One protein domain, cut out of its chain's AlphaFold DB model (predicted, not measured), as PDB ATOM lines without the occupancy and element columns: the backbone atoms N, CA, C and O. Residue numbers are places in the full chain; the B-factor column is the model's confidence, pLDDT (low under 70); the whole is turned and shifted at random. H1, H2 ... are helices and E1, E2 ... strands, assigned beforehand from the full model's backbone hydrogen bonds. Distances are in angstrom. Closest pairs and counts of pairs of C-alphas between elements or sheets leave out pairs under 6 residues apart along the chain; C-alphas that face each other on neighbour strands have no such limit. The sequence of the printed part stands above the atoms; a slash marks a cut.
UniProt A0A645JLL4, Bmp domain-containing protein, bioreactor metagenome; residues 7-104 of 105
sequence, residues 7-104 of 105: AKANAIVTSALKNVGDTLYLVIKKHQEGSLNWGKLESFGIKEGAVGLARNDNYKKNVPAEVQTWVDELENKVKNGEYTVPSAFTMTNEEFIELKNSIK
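This is residues 7 to 104 of the 105 residues of the protein "Bmp domain-containing protein" of bioreactor metagenome (UniProt A0A645JLL4). Picture a loose, open arrangement of five separate helices strung around a tiny two-stranded ribbon, E1 and E2, which lies near the middle. H1 and H3 lie near each other beyond one end of the ribbon, H2 runs off from the other end, H4 folds back past the ribbon without touching it, and H5 sits off by itself at the end of a long link. The printed part has 98 residues, with five named helices and two named strands in the order H1, E1, H2, E2, H3, H4, H5; the sheet's order is E1, E2, antiparallel, and the class is mostly helix. The whole is loose, with a radius of gyration of the C-alphas of 17.2 A and spans of 46 by 38 by 27 A.

Start with H1, residues 7 to 11, which is close to but not clearly touching H3, residues 57 to 62; their closest C-alphas, those of Asn 10 and Asn 58, are 6.4 A apart. Go on to E1, residues 16 to 18, the antiparallel neighbour of E2, residues 51 to 53, at 150 degrees between their directions. Look there for N 17 and O 52, 2.8 A apart, and N 52 and O 17, 3.1 A apart, both within hydrogen-bond range. After E1 comes H2, residues 20 to 32, which touches no helix; residues 29 to 34, of which 29 to 32 belong to H2, stand free. H3 is close to but not clearly touching H4, residues 65 to 79, at a steep tilt of 63 degrees, opposite ways; their closest C-alphas, those of Lys 60 and Gln 68, are 7.8 A apart. H5, residues 93 to 102, is apart from H4, and also from E1 and E2. In H1, H2, H3, H4 and H5 every O i to N i+4 pair is within hydrogen-bond range.

Find C-alpha 7 at (113.960, 95.981, 93.202), where H1 begins; it is 6.5 A long. E1 measures 6.6 A, and H2 then runs 18.4 A to C-alpha 32 at (90.854, 56.820, 98.465). E2 measures 7.4 A, H3 8.5 A and H4 20.9 A. H5 runs 14.4 A and ends at C-alpha 102, at (104.360, 79.606, 62.130).

The two C-alphas farthest apart, those of Ala 7 and Gly 34, are 49.0 A apart. The printed part has no cut. The links from H2 to E2, residues 33 to 50, and from H4 to H5, residues 80 to 92, are long. The mean pLDDT of the printed part is 93.5, and no printed residue is under 70.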
ATOM      1  N   ALA A   7     113.508  95.916  94.587       84.56
ATOM      2  CA  ALA A   7     113.960  95.981  93.202       84.56
ATOM      3  C   ALA A   7     113.807  94.617  92.513       84.56
ATOM      4  O   ALA A   7     113.222  94.533  91.431       84.56
ATOM      5  N   LYS A   8     114.250  93.535  93.167       83.31
ATOM      6  CA  LYS A   8     114.085  92.171  92.639       83.31
ATOM      7  C   LYS A   8     112.632  91.723  92.605       83.31
ATOM      8  O   LYS A   8     112.222  91.086  91.639       83.31
ATOM      9  N   ALA A   9     111.849  92.067  93.627       81.94
ATOM     10  CA  ALA A   9     110.428  91.738  93.659       81.94
ATOM     11  C   ALA A   9     109.671  92.375  92.480       81.94
ATOM     12  O   ALA A   9     108.919  91.684  91.797       81.94
ATOM     13  N   ASN A  10     109.927  93.656  92.191       83.19
ATOM     14  CA  ASN A  10     109.257  94.372  91.100       83.19
ATOM     15  C   ASN A  10     109.637  93.845  89.707       83.19
ATOM     16  O   ASN A  10     108.801  93.878  88.808       83.19
ATOM     17  N   ALA A  11     110.853  93.318  89.525       88.69
ATOM     18  CA  ALA A  11     111.297  92.749  88.249       88.69
ATOM     19  C   ALA A  11     110.521  91.480  87.830       88.69
ATOM     20  O   ALA A  11     110.543  91.101  86.660       88.69
ATOM     21  N   ILE A  12     109.827  90.819  88.763       89.56
ATOM     22  CA  ILE A  12     109.066  89.590  88.503       89.56
ATOM     23  C   ILE A  12     107.582  89.934  88.381       89.56
ATOM     24  O   ILE A  12     106.843  89.900  89.362       89.56
ATOM     25  N   VAL A  13     107.134  90.247  87.167       91.62
ATOM     26  CA  VAL A  13     105.750  90.682  86.902       91.62
ATOM     27  C   VAL A  13     104.716  89.643  87.359       91.62
ATOM     28  O   VAL A  13     103.700  89.996  87.945       91.62
ATOM     29  N   THR A  14     104.970  88.357  87.115       94.12
ATOM     30  CA  THR A  14     104.113  87.241  87.542       94.12
ATOM     31  C   THR A  14     104.891  85.923  87.466       94.12
ATOM     32  O   THR A  14     106.093  85.904  87.202       94.12
ATOM     33  N   SER A  15     104.231  84.799  87.726       93.94
ATOM     34  CA  SER A  15     104.785  83.456  87.594       93.94
ATOM     35  C   SER A  15     103.728  82.507  87.047       93.94
ATOM     36  O   SER A  15     102.561  82.576  87.440       93.94
ATOM     37  N   ALA A  16     104.155  81.591  86.180       95.75
ATOM     38  CA  ALA A  16     103.362  80.418  85.849       95.75
ATOM     39  C   ALA A  16     103.362  79.479  87.061       95.75
ATOM     40  O   ALA A  16     104.409  78.990  87.488       95.75
ATOM     41  N   LEU A  17     102.188  79.261  87.640       95.50
ATOM     42  CA  LEU A  17     101.989  78.341  88.745       95.50
ATOM     43  C   LEU A  17     101.861  76.923  88.200       95.50
ATOM     44  O   LEU A  17     101.111  76.681  87.256       95.50
ATOM     45  N   LYS A  18     102.565  75.988  88.836       95.75
ATOM     46  CA  LYS A  18     102.337  74.551  88.697       95.75
ATOM     47  C   LYS A  18     101.984  74.006  90.075       95.75
ATOM     48  O   LYS A  18     102.866  73.791  90.906       95.75
ATOM     49  N   ASN A  19     100.694  73.804  90.316       95.25
ATOM     50  CA  ASN A  19     100.126  73.411  91.604       95.25
ATOM     51  C   ASN A  19     100.301  71.906  91.839       95.25
ATOM     52  O   ASN A  19      99.343  71.137  91.915       95.25
ATOM     53  N   VAL A  20     101.559  71.465  91.934       94.88
ATOM     54  CA  VAL A  20     101.907  70.051  92.142       94.88
ATOM     55  C   VAL A  20     101.310  69.530  93.451       94.88
ATOM     56  O   VAL A  20     100.810  68.414  93.470       94.88
ATOM     57  N   GLY A  21     101.306  70.342  94.515       94.00
ATOM     58  CA  GLY A  21     100.699  69.975  95.798       94.00
ATOM     59  C   GLY A  21      99.211  69.639  95.670       94.00
ATOM     60  O   GLY A  21      98.804  68.536  96.027       94.00
ATOM     61  N   ASP A  22      98.425  70.542  95.078       91.75
ATOM     62  CA  ASP A  22      96.986  70.335  94.862       91.75
ATOM     63  C   ASP A  22      96.718  69.149  93.930       91.75
ATOM     64  O   ASP A  22      95.793  68.368  94.153       91.75
ATOM     65  N   THR A  23      97.573  68.965  92.922       92.94
ATOM     66  CA  THR A  23      97.483  67.829  91.997       92.94
ATOM     67  C   THR A  23      97.726  66.504  92.726       92.94
ATOM     68  O   THR A  23      96.968  65.552  92.547       92.94
ATOM     69  N   LEU A  24      98.745  66.428  93.588       94.19
ATOM     70  CA  LEU A  24      99.022  65.238  94.398       94.19
ATOM     71  C   LEU A  24      97.888  64.958  95.385       94.19
ATOM     72  O   LEU A  24      97.460  63.812  95.511       94.19
ATOM     73  N   TYR A  25      97.366  65.996  96.042       94.00
ATOM     74  CA  TYR A  25      96.215  65.870  96.931       94.00
ATOM     75  C   TYR A  25      94.993  65.309  96.192       94.00
ATOM     76  O   TYR A  25      94.372  64.354  96.661       94.00
ATOM     77  N   LEU A  26      94.685  65.841  95.006       91.19
ATOM     78  CA  LEU A  26      93.596  65.357  94.160       91.19
ATOM     79  C   LEU A  26      93.775  63.877  93.791       91.19
ATOM     80  O   LEU A  26      92.825  63.105  93.892       91.19
ATOM     81  N   VAL A  27      94.980  63.469  93.386       93.19
ATOM     82  CA  VAL A  27      95.280  62.074  93.025       93.19
ATOM     83  C   VAL A  27      95.115  61.137  94.224       93.19
ATOM     84  O   VAL A  27      94.490  60.085  94.091       93.19
ATOM     85  N   ILE A  28      95.611  61.524  95.403       95.31
ATOM     86  CA  ILE A  28      95.450  60.741  96.639       95.31
ATOM     87  C   ILE A  28      93.968  60.616  97.002       95.31
ATOM     88  O   ILE A  28      93.505  59.520  97.316       95.31
ATOM     89  N   LYS A  29      93.203  61.706  96.899       94.88
ATOM     90  CA  LYS A  29      91.760  61.693  97.143       94.88
ATOM     91  C   LYS A  29      91.029  60.747  96.183       94.88
ATOM     92  O   LYS A  29      90.284  59.887  96.640       94.88
ATOM     93  N   LYS A  30      91.300  60.828  94.873       94.56
ATOM     94  CA  LYS A  30      90.740  59.892  93.878       94.56
ATOM     95  C   LYS A  30      91.088  58.437  94.199       94.56
ATOM     96  O   LYS A  30      90.267  57.544  94.003       94.56
ATOM     97  N   HIS A  31      92.303  58.178  94.685       96.56
ATOM     98  CA  HIS A  31      92.703  56.833  95.087       96.56
ATOM     99  C   HIS A  31      91.867  56.325  96.266       96.56
ATOM    100  O   HIS A  31      91.366  55.203  96.204       96.56
ATOM    101  N   GLN A  32      91.680  57.152  97.299       97.88
ATOM    102  CA  GLN A  32      90.854  56.820  98.465       97.88
ATOM    103  C   GLN A  32      89.384  56.585  98.093       97.88
ATOM    104  O   GLN A  32      88.746  55.698  98.649       97.88
ATOM    105  N   GLU A  33      88.861  57.339  97.126       97.38
ATOM    106  CA  GLU A  33      87.502  57.182  96.590       97.38
ATOM    107  C   GLU A  33      87.363  55.992  95.619       97.38
ATOM    108  O   GLU A  33      86.264  55.706  95.149       97.38
ATOM    109  N   GLY A  34      88.461  55.301  95.288       96.75
ATOM    110  CA  GLY A  34      88.467  54.203  94.317       96.75
ATOM    111  C   GLY A  34      88.230  54.645  92.867       96.75
ATOM    112  O   GLY A  34      87.971  53.804  92.011       96.75
ATOM    113  N   SER A  35      88.319  55.946  92.578       95.75
ATOM    114  CA  SER A  35      88.043  56.549  91.267       95.75
ATOM    115  C   SER A  35      89.302  56.854  90.447       95.75
ATOM    116  O   SER A  35      89.209  57.309  89.306       95.75
ATOM    117  N   LEU A  36      90.493  56.616  91.010       94.62
ATOM    118  CA  LEU A  36      91.760  56.843  90.316       94.62
ATOM    119  C   LEU A  36      91.993  55.815  89.199       94.62
ATOM    120  O   LEU A  36      91.968  54.605  89.432       94.62
ATOM    121  N   ASN A  37      92.316  56.298  87.997       92.94
ATOM    122  CA  ASN A  37      92.584  55.456  86.833       92.94
ATOM    123  C   ASN A  37      94.038  54.971  86.797       92.94
ATOM    124  O   ASN A  37      94.871  55.486  86.047       92.94
ATOM    125  N   TRP A  38      94.353  53.953  87.591       93.81
ATOM    126  CA  TRP A  38      95.677  53.333  87.568       93.81
ATOM    127  C   TRP A  38      96.072  52.827  86.174       93.81
ATOM    128  O   TRP A  38      95.249  52.320  85.413       93.81
ATOM    129  N   GLY A  39      97.359  52.960  85.846       95.00
ATOM    130  CA  GLY A  39      97.917  52.524  84.562       95.00
ATOM    131  C   GLY A  39      97.552  53.411  83.367       95.00
ATOM    132  O   GLY A  39      97.932  53.083  82.246       95.00
ATOM    133  N   LYS A  40      96.843  54.529  83.579       92.62
ATOM    134  CA  LYS A  40      96.524  55.509  82.536       92.62
ATOM    135  C   LYS A  40      97.224  56.839  82.790       92.62
ATOM    136  O   LYS A  40      97.449  57.236  83.930       92.62
ATOM    137  N   LEU A  41      97.542  57.536  81.701       89.50
ATOM    138  CA  LEU A  41      98.008  58.915  81.747       89.50
ATOM    139  C   LEU A  41      96.801  59.843  81.944       89.50
ATOM    140  O   LEU A  41      95.907  59.877  81.099       89.50
ATOM    141  N   GLU A  42      96.792  60.605  83.035       89.12
ATOM    142  CA  GLU A  42      95.867  61.724  83.237       89.12
ATOM    143  C   GLU A  42      96.622  63.043  83.025       89.12
ATOM    144  O   GLU A  42      97.730  63.222  83.532       89.12
ATOM    145  N   SER A  43      96.027  63.965  82.264       89.06
ATOM    146  CA  SER A  43      96.554  65.319  82.076       89.06
ATOM    147  C   SER A  43      95.773  66.290  82.954       89.06
ATOM    148  O   SER A  43      94.543  66.265  82.949       89.06
ATOM    149  N   PHE A  44      96.486  67.138  83.692       91.06
ATOM    150  CA  PHE A  44      95.903  68.168  84.546       91.06
ATOM    151  C   PHE A  44      96.419  69.531  84.094       91.06
ATOM    152  O   PHE A  44      97.623  69.800  84.152       91.06
ATOM    153  N   GLY A  45      95.512  70.377  83.620       92.19
ATOM    154  CA  GLY A  45      95.814  71.682  83.052       92.19
ATOM    155  C   GLY A  45      95.149  72.828  83.808       92.19
ATOM    156  O   GLY A  45      94.872  72.752  85.006       92.19
ATOM    157  N   ILE A  46      94.896  73.915  83.076       94.25
ATOM    158  CA  ILE A  46      94.225  75.122  83.582       94.25
ATOM    159  C   ILE A  46      92.815  74.786  84.098       94.25
ATOM    160  O   ILE A  46      92.362  75.344  85.097       94.25
ATOM    161  N   LYS A  47      92.124  73.853  83.433       91.69
ATOM    162  CA  LYS A  47      90.767  73.424  83.789       91.69
ATOM    163  C   LYS A  47      90.705  72.758  85.163       91.69
ATOM    164  O   LYS A  47      89.791  73.032  85.932       91.69
ATOM    165  N   GLU A  48      91.694  71.933  85.489       90.38
ATOM    166  CA  GLU A  48      91.795  71.224  86.766       90.38
ATOM    167  C   GLU A  48      92.473  72.071  87.859       90.38
ATOM    168  O   GLU A  48      92.648  71.600  88.979       90.38
ATOM    169  N   GLY A  49      92.883  73.308  87.545       91.06
ATOM    170  CA  GLY A  49      93.611  74.185  88.464       91.06
ATOM    171  C   GLY A  49      95.052  73.741  88.745       91.06
ATOM    172  O   GLY A  49      95.700  74.287  89.636       91.06
ATOM    173  N   ALA A  50      95.579  72.770  87.993       93.19
ATOM    174  CA  ALA A  50      96.936  72.253  88.176       93.19
ATOM    175  C   ALA A  50      98.014  73.203  87.642       93.19
ATOM    176  O   ALA A  50      99.165  73.153  88.079       93.19
ATOM    177  N   VAL A  51      97.644  74.092  86.719       94.62
ATOM    178  CA  VAL A  51      98.475  75.216  86.288       94.62
ATOM    179  C   VAL A  51      97.663  76.506  86.267       94.62
ATOM    180  O   VAL A  51      96.449  76.478  86.082       94.62
ATOM    181  N   GLY A  52      98.331  77.642  86.447       94.62
ATOM    182  CA  GLY A  52      97.674  78.947  86.447       94.62
ATOM    183  C   GLY A  52      98.658  80.110  86.459       94.62
ATOM    184  O   GLY A  52      99.861  79.924  86.283       94.62
ATOM    185  N   LEU A  53      98.145  81.315  86.689       96.19
ATOM    186  CA  LEU A  53      98.939  82.540  86.751       96.19
ATOM    187  C   LEU A  53      98.910  83.139  88.160       96.19
ATOM    188  O   LEU A  53      97.846  83.267  88.770       96.19
ATOM    189  N   ALA A  54     100.072  83.542  88.672       94.81
ATOM    190  CA  ALA A  54     100.172  84.233  89.951       94.81
ATOM    191  C   ALA A  54      99.638  85.676  89.839       94.81
ATOM    192  O   ALA A  54     100.326  86.575  89.352       94.81
ATOM    193  N   ARG A  55      98.418  85.913  90.328       94.31
ATOM    194  CA  ARG A  55      97.732  87.221  90.298       94.31
ATOM    195  C   ARG A  55      97.941  88.024  91.591       94.31
ATOM    196  O   ARG A  55      96.984  88.401  92.269       94.31
ATOM    197  N   ASN A  56      99.202  88.237  91.962       91.12
ATOM    198  CA  ASN A  56      99.578  89.000  93.158       91.12
ATOM    199  C   ASN A  56      99.556  90.524  92.910       91.12
ATOM    200  O   ASN A  56      99.277  90.986  91.802       91.12
ATOM    201  N   ASP A  57      99.870  91.311  93.939       90.94
ATOM    202  CA  ASP A  57      99.876  92.777  93.839       90.94
ATOM    203  C   ASP A  57     100.889  93.299  92.816       90.94
ATOM    204  O   ASP A  57     100.634  94.311  92.165       90.94
ATOM    205  N   ASN A  58     102.006  92.592  92.607       90.44
ATOM    206  CA  ASN A  58     102.983  92.981  91.595       90.44
ATOM    207  C   ASN A  58     102.424  92.810  90.175       90.44
ATOM    208  O   ASN A  58     102.567  93.710  89.351       90.44
ATOM    209  N   TYR A  59     101.719  91.709  89.905       93.50
ATOM    210  CA  TYR A  59     101.012  91.508  88.638       93.50
ATOM    211  C   TYR A  59      99.977  92.610  88.408       93.50
ATOM    212  O   TYR A  59     100.024  93.300  87.393       93.50
ATOM    213  N   LYS A  60      99.101  92.847  89.391       93.75
ATOM    214  CA  LYS A  60      98.027  93.846  89.283       93.75
ATOM    215  C   LYS A  60      98.552  95.267  89.083       93.75
ATOM    216  O   LYS A  60      97.909  96.061  88.406       93.75
ATOM    217  N   LYS A  61      99.700  95.585  89.686       92.50
ATOM    218  CA  LYS A  61     100.344  96.899  89.590       92.50
ATOM    219  C   LYS A  61     101.050  97.119  88.251       92.50
ATOM    220  O   LYS A  61     100.996  98.230  87.733       92.50
ATOM    221  N   ASN A  62     101.753  96.113  87.730       92.06
ATOM    222  CA  ASN A  62     102.624  96.284  86.559       92.06
ATOM    223  C   ASN A  62     101.967  95.880  85.235       92.06
ATOM    224  O   ASN A  62     102.464  96.260  84.178       92.06
ATOM    225  N   VAL A  63     100.878  95.112  85.268       94.94
ATOM    226  CA  VAL A  63     100.168  94.679  84.060       94.94
ATOM    227  C   VAL A  63      98.949  95.575  83.835       94.94
ATOM    228  O   VAL A  63      98.107  95.667  84.729       94.94
ATOM    229  N   PRO A  64      98.805  96.227  82.665       97.19
ATOM    230  CA  PRO A  64      97.624  97.029  82.353       97.19
ATOM    231  C   PRO A  64      96.325  96.233  82.501       97.19
ATOM    232  O   PRO A  64      96.276  95.054  82.156       97.19
ATOM    233  N   ALA A  65      95.259  96.881  82.980       97.50
ATOM    234  CA  ALA A  65      93.976  96.219  83.235       97.50
ATOM    235  C   ALA A  65      93.410  95.518  81.988       97.50
ATOM    236  O   ALA A  65      92.904  94.408  82.088       97.50
ATOM    237  N   GLU A  66      93.569  96.117  80.805       98.12
ATOM    238  CA  GLU A  66      93.171  95.512  79.528       98.12
ATOM    239  C   GLU A  66      93.891  94.183  79.243       98.12
ATOM    240  O   GLU A  66      93.271  93.233  78.775       98.12
ATOM    241  N   VAL A  67      95.177  94.080  79.601       98.00
ATOM    242  CA  VAL A  67      95.962  92.849  79.446       98.00
ATOM    243  C   VAL A  67      95.527  91.809  80.475       98.00
ATOM    244  O   VAL A  67      95.465  90.627  80.148       98.00
ATOM    245  N   GLN A  68      95.192  92.227  81.700       97.56
ATOM    246  CA  GLN A  68      94.652  91.318  82.717       97.56
ATOM    247  C   GLN A  68      93.328  90.702  82.249       97.56
ATOM    248  O   GLN A  68      93.193  89.479  82.243       97.56
ATOM    249  N   THR A  69      92.400  91.534  81.765       98.19
ATOM    250  CA  THR A  69      91.121  91.082  81.205       98.19
ATOM    251  C   THR A  69      91.328  90.142  80.021       98.19
ATOM    252  O   THR A  69      90.739  89.067  79.982       98.19
ATOM    253  N   TRP A  70      92.211  90.498  79.085       98.06
ATOM    254  CA  TRP A  70      92.509  89.660  77.923       98.06
ATOM    255  C   TRP A  70      93.064  88.282  78.318       98.06
ATOM    256  O   TRP A  70      92.644  87.261  77.775       98.06
ATOM    257  N   VAL A  71      93.967  88.225  79.300       97.19
ATOM    258  CA  VAL A  71      94.493  86.956  79.829       97.19
ATOM    259  C   VAL A  71      93.400  86.133  80.513       97.19
ATOM    260  O   VAL A  71      93.351  84.921  80.311       97.19
ATOM    261  N   ASP A  72      92.511  86.760  81.286       97.00
ATOM    262  CA  ASP A  72      91.392  86.073  81.942       97.00
ATOM    263  C   ASP A  72      90.398  85.495  80.918       97.00
ATOM    264  O   ASP A  72      89.939  84.358  81.062       97.00
ATOM    265  N   GLU A  73      90.106  86.232  79.846       97.94
ATOM    266  CA  GLU A  73      89.297  85.750  78.725       97.94
ATOM    267  C   GLU A  73      89.948  84.545  78.040       97.94
ATOM    268  O   GLU A  73      89.289  83.522  77.849       97.94
ATOM    269  N   LEU A  74      91.247  84.614  77.724       97.56
ATOM    270  CA  LEU A  74      91.985  83.489  77.144       97.56
ATOM    271  C   LEU A  74      91.999  82.268  78.070       97.56
ATOM    272  O   LEU A  74      91.771  81.149  77.610       97.56
ATOM    273  N   GLU A  75      92.226  82.465  79.372       96.75
ATOM    274  CA  GLU A  75      92.188  81.385  80.360       96.75
ATOM    275  C   GLU A  75      90.811  80.703  80.358       96.75
ATOM    276  O   GLU A  75      90.727  79.474  80.341       96.75
ATOM    277  N   ASN A  76      89.730  81.485  80.297       97.25
ATOM    278  CA  ASN A  76      88.366  80.962  80.226       97.25
ATOM    279  C   ASN A  76      88.087  80.206  78.923       97.25
ATOM    280  O   ASN A  76      87.464  79.145  78.975       97.25
ATOM    281  N   LYS A  77      88.589  80.691  77.782       97.81
ATOM    282  CA  LYS A  77      88.492  79.992  76.491       97.81
ATOM    283  C   LYS A  77      89.253  78.666  76.468       97.81
ATOM    284  O   LYS A  77      88.842  77.715  75.814       97.81
ATOM    285  N   VAL A  78      90.353  78.554  77.207       96.38
ATOM    286  CA  VAL A  78      91.028  77.257  77.381       96.38
ATOM    287  C   VAL A  78      90.232  76.355  78.330       96.38
ATOM    288  O   VAL A  78      90.039  75.174  78.046       96.38
ATOM    289  N   LYS A  79      89.710  76.892  79.443       95.50
ATOM    290  CA  LYS A  79      88.911  76.122  80.420       95.50
ATOM    291  C   LYS A  79      87.624  75.551  79.828       95.50
ATOM    292  O   LYS A  79      87.257  74.420  80.155       95.50
ATOM    293  N   ASN A  80      86.930  76.331  79.000       95.94
ATOM    294  CA  ASN A  80      85.661  75.936  78.387       95.94
ATOM    295  C   ASN A  80      85.848  75.052  77.135       95.94
ATOM    296  O   ASN A  80      84.869  74.494  76.646       95.94
ATOM    297  N   GLY A  81      87.088  74.880  76.660       95.31
ATOM    298  CA  GLY A  81      87.422  74.066  75.492       95.31
ATOM    299  C   GLY A  81      87.268  74.776  74.143       95.31
ATOM    300  O   GLY A  81      87.419  74.122  73.115       95.31
ATOM    301  N   GLU A  82      87.000  76.084  74.118       97.19
ATOM    302  CA  GLU A  82      87.003  76.895  72.891       97.19
ATOM    303  C   GLU A  82      88.401  76.919  72.261       97.19
ATOM    304  O   GLU A  82      88.534  76.804  71.043       97.19
ATOM    305  N   TYR A  83      89.447  76.996  73.090       95.25
ATOM    306  CA  TYR A  83      90.841  76.881  72.669       95.25
ATOM    307  C   TYR A  83      91.490  75.614  73.211       95.25
ATOM    308  O   TYR A  83      91.527  75.365  74.415       95.25
ATOM    309  N   THR A  84      92.080  74.842  72.300       91.75
ATOM    310  CA  THR A  84      92.916  73.688  72.634       91.75
ATOM    311  C   THR A  84      94.376  74.057  72.417       91.75
ATOM    312  O   THR A  84      94.782  74.378  71.302       91.75
ATOM    313  N   VAL A  85      95.169  74.017  73.488       91.12
ATOM    314  CA  VAL A  85      96.612  74.268  73.411       91.12
ATOM    315  C   VAL A  85      97.303  72.992  72.909       91.12
ATOM    316  O   VAL A  85      97.137  71.945  73.542       91.12
ATOM    317  N   PRO A  86      98.060  73.038  71.796       90.56
ATOM    318  CA  PRO A  86      98.745  71.863  71.270       90.56
ATOM    319  C   PRO A  86      99.807  71.361  72.255       90.56
ATOM    320  O   PRO A  86     100.459  72.139  72.952       90.56
ATOM    321  N   SER A  87      99.989  70.042  72.299       89.94
ATOM    322  CA  SER A  87     100.974  69.386  73.157       89.94
ATOM    323  C   SER A  87     102.050  68.728  72.309       89.94
ATOM    324  O   SER A  87     101.747  67.901  71.455       89.94
ATOM    325  N   ALA A  88     103.319  69.007  72.609       90.06
ATOM    326  CA  ALA A  88     104.435  68.322  71.958       90.06
ATOM    327  C   ALA A  88     104.414  66.795  72.189       90.06
ATOM    328  O   ALA A  88     104.990  66.052  71.407       90.06
ATOM    329  N   PHE A  89     103.724  66.308  73.230       88.38
ATOM    330  CA  PHE A  89     103.560  64.871  73.479       88.38
ATOM    331  C   PHE A  89     102.623  64.175  72.483       88.38
ATOM    332  O   PHE A  89     102.591  62.948  72.445       88.38
ATOM    333  N   THR A  90     101.841  64.934  71.713       88.94
ATOM    334  CA  THR A  90     100.869  64.409  70.743       88.94
ATOM    335  C   THR A  90     101.212  64.789  69.305       88.94
ATOM    336  O   THR A  90     100.346  64.685  68.445       88.94
ATOM    337  N   MET A  91     102.433  65.267  69.052       92.44
ATOM    338  CA  MET A  91     102.879  65.758  67.747       92.44
ATOM    339  C   MET A  91     104.127  65.008  67.286       92.44
ATOM    340  O   MET A  91     104.925  64.554  68.111       92.44
ATOM    341  N   THR A  92     104.330  64.915  65.974       95.44
ATOM    342  CA  THR A  92     105.628  64.520  65.420       95.44
ATOM    343  C   THR A  92     106.637  65.664  65.534       95.44
ATOM    344  O   THR A  92     106.294  66.826  65.776       95.44
ATOM    345  N   ASN A  93     107.918  65.346  65.338       94.25
ATOM    346  CA  ASN A  93     108.963  66.368  65.310       94.25
ATOM    347  C   ASN A  93     108.746  67.364  64.160       94.25
ATOM    348  O   ASN A  93     109.009  68.553  64.328       94.25
ATOM    349  N   GLU A  94     108.260  66.897  63.010       95.06
ATOM    350  CA  GLU A  94     107.956  67.732  61.848       95.06
ATOM    351  C   GLU A  94     106.820  68.715  62.155       95.06
ATOM    352  O   GLU A  94     106.996  69.919  61.963       95.06
ATOM    353  N   GLU A  95     105.706  68.231  62.716       94.88
ATOM    354  CA  GLU A  95     104.567  69.066  63.123       94.88
ATOM    355  C   GLU A  95     104.981  70.107  64.177       94.88
ATOM    356  O   GLU A  95     104.566  71.267  64.130       94.88
ATOM    357  N   PHE A  96     105.845  69.722  65.124       93.31
ATOM    358  CA  PHE A  96     106.396  70.648  66.115       93.31
ATOM    359  C   PHE A  96     107.251  71.746  65.468       93.31
ATOM    360  O   PHE A  96     107.152  72.917  65.847       93.31
ATOM    361  N   ILE A  97     108.097  71.396  64.494       94.38
ATOM    362  CA  ILE A  97     108.930  72.363  63.769       94.38
ATOM    363  C   ILE A  97     108.057  73.324  62.956       94.38
ATOM    364  O   ILE A  97     108.335  74.525  62.943       94.38
ATOM    365  N   GLU A  98     107.007  72.823  62.308       94.88
ATOM    366  CA  GLU A  98     106.055  73.644  61.561       94.88
ATOM    367  C   GLU A  98     105.339  74.644  62.474       94.88
ATOM    368  O   GLU A  98     105.397  75.849  62.220       94.88
ATOM    369  N   LEU A  99     104.774  74.175  63.593       92.88
ATOM    370  CA  LEU A  99     104.144  75.042  64.591       92.88
ATOM    371  C   LEU A  99     105.128  76.080  65.142       92.88
ATOM    372  O   LEU A  99     104.796  77.253  65.275       92.88
ATOM    373  N   LYS A 100     106.367  75.674  65.437       92.00
ATOM    374  CA  LYS A 100     107.412  76.595  65.897       92.00
ATOM    375  C   LYS A 100     107.723  77.670  64.854       92.00
ATOM    376  O   LYS A 100     108.039  78.795  65.232       92.00
ATOM    377  N   ASN A 101     107.695  77.335  63.566       95.31
ATOM    378  CA  ASN A 101     107.970  78.281  62.489       95.31
ATOM    379  C   ASN A 101     106.798  79.233  62.229       95.31
ATOM    380  O   ASN A 101     107.054  80.392  61.918       95.31
ATOM    381  N   SER A 102     105.549  78.780  62.383       94.44
ATOM    382  CA  SER A 102     104.360  79.606  62.130       94.44
ATOM    383  C   SER A 102     104.154  80.729  63.153       94.44
ATOM    384  O   SER A 102     103.492  81.714  62.844       94.44
ATOM    385  N   ILE A 103     104.745  80.603  64.345       92.31
ATOM    386  CA  ILE A 103     104.632  81.580  65.442       92.31
ATOM    387  C   ILE A 103     105.888  82.446  65.631       92.31
ATOM    388  O   ILE A 103     106.008  83.142  66.643       92.31
ATOM    389  N   LYS A 104     106.858  82.378  64.708       90.00
ATOM    390  CA  LYS A 104     108.044  83.245  64.756       90.00
ATOM    391  C   LYS A 104     107.629  84.714  64.555       90.00
ATOM    392  O   LYS A 104     106.849  84.965  63.639       90.00
TER     393      LYS A 104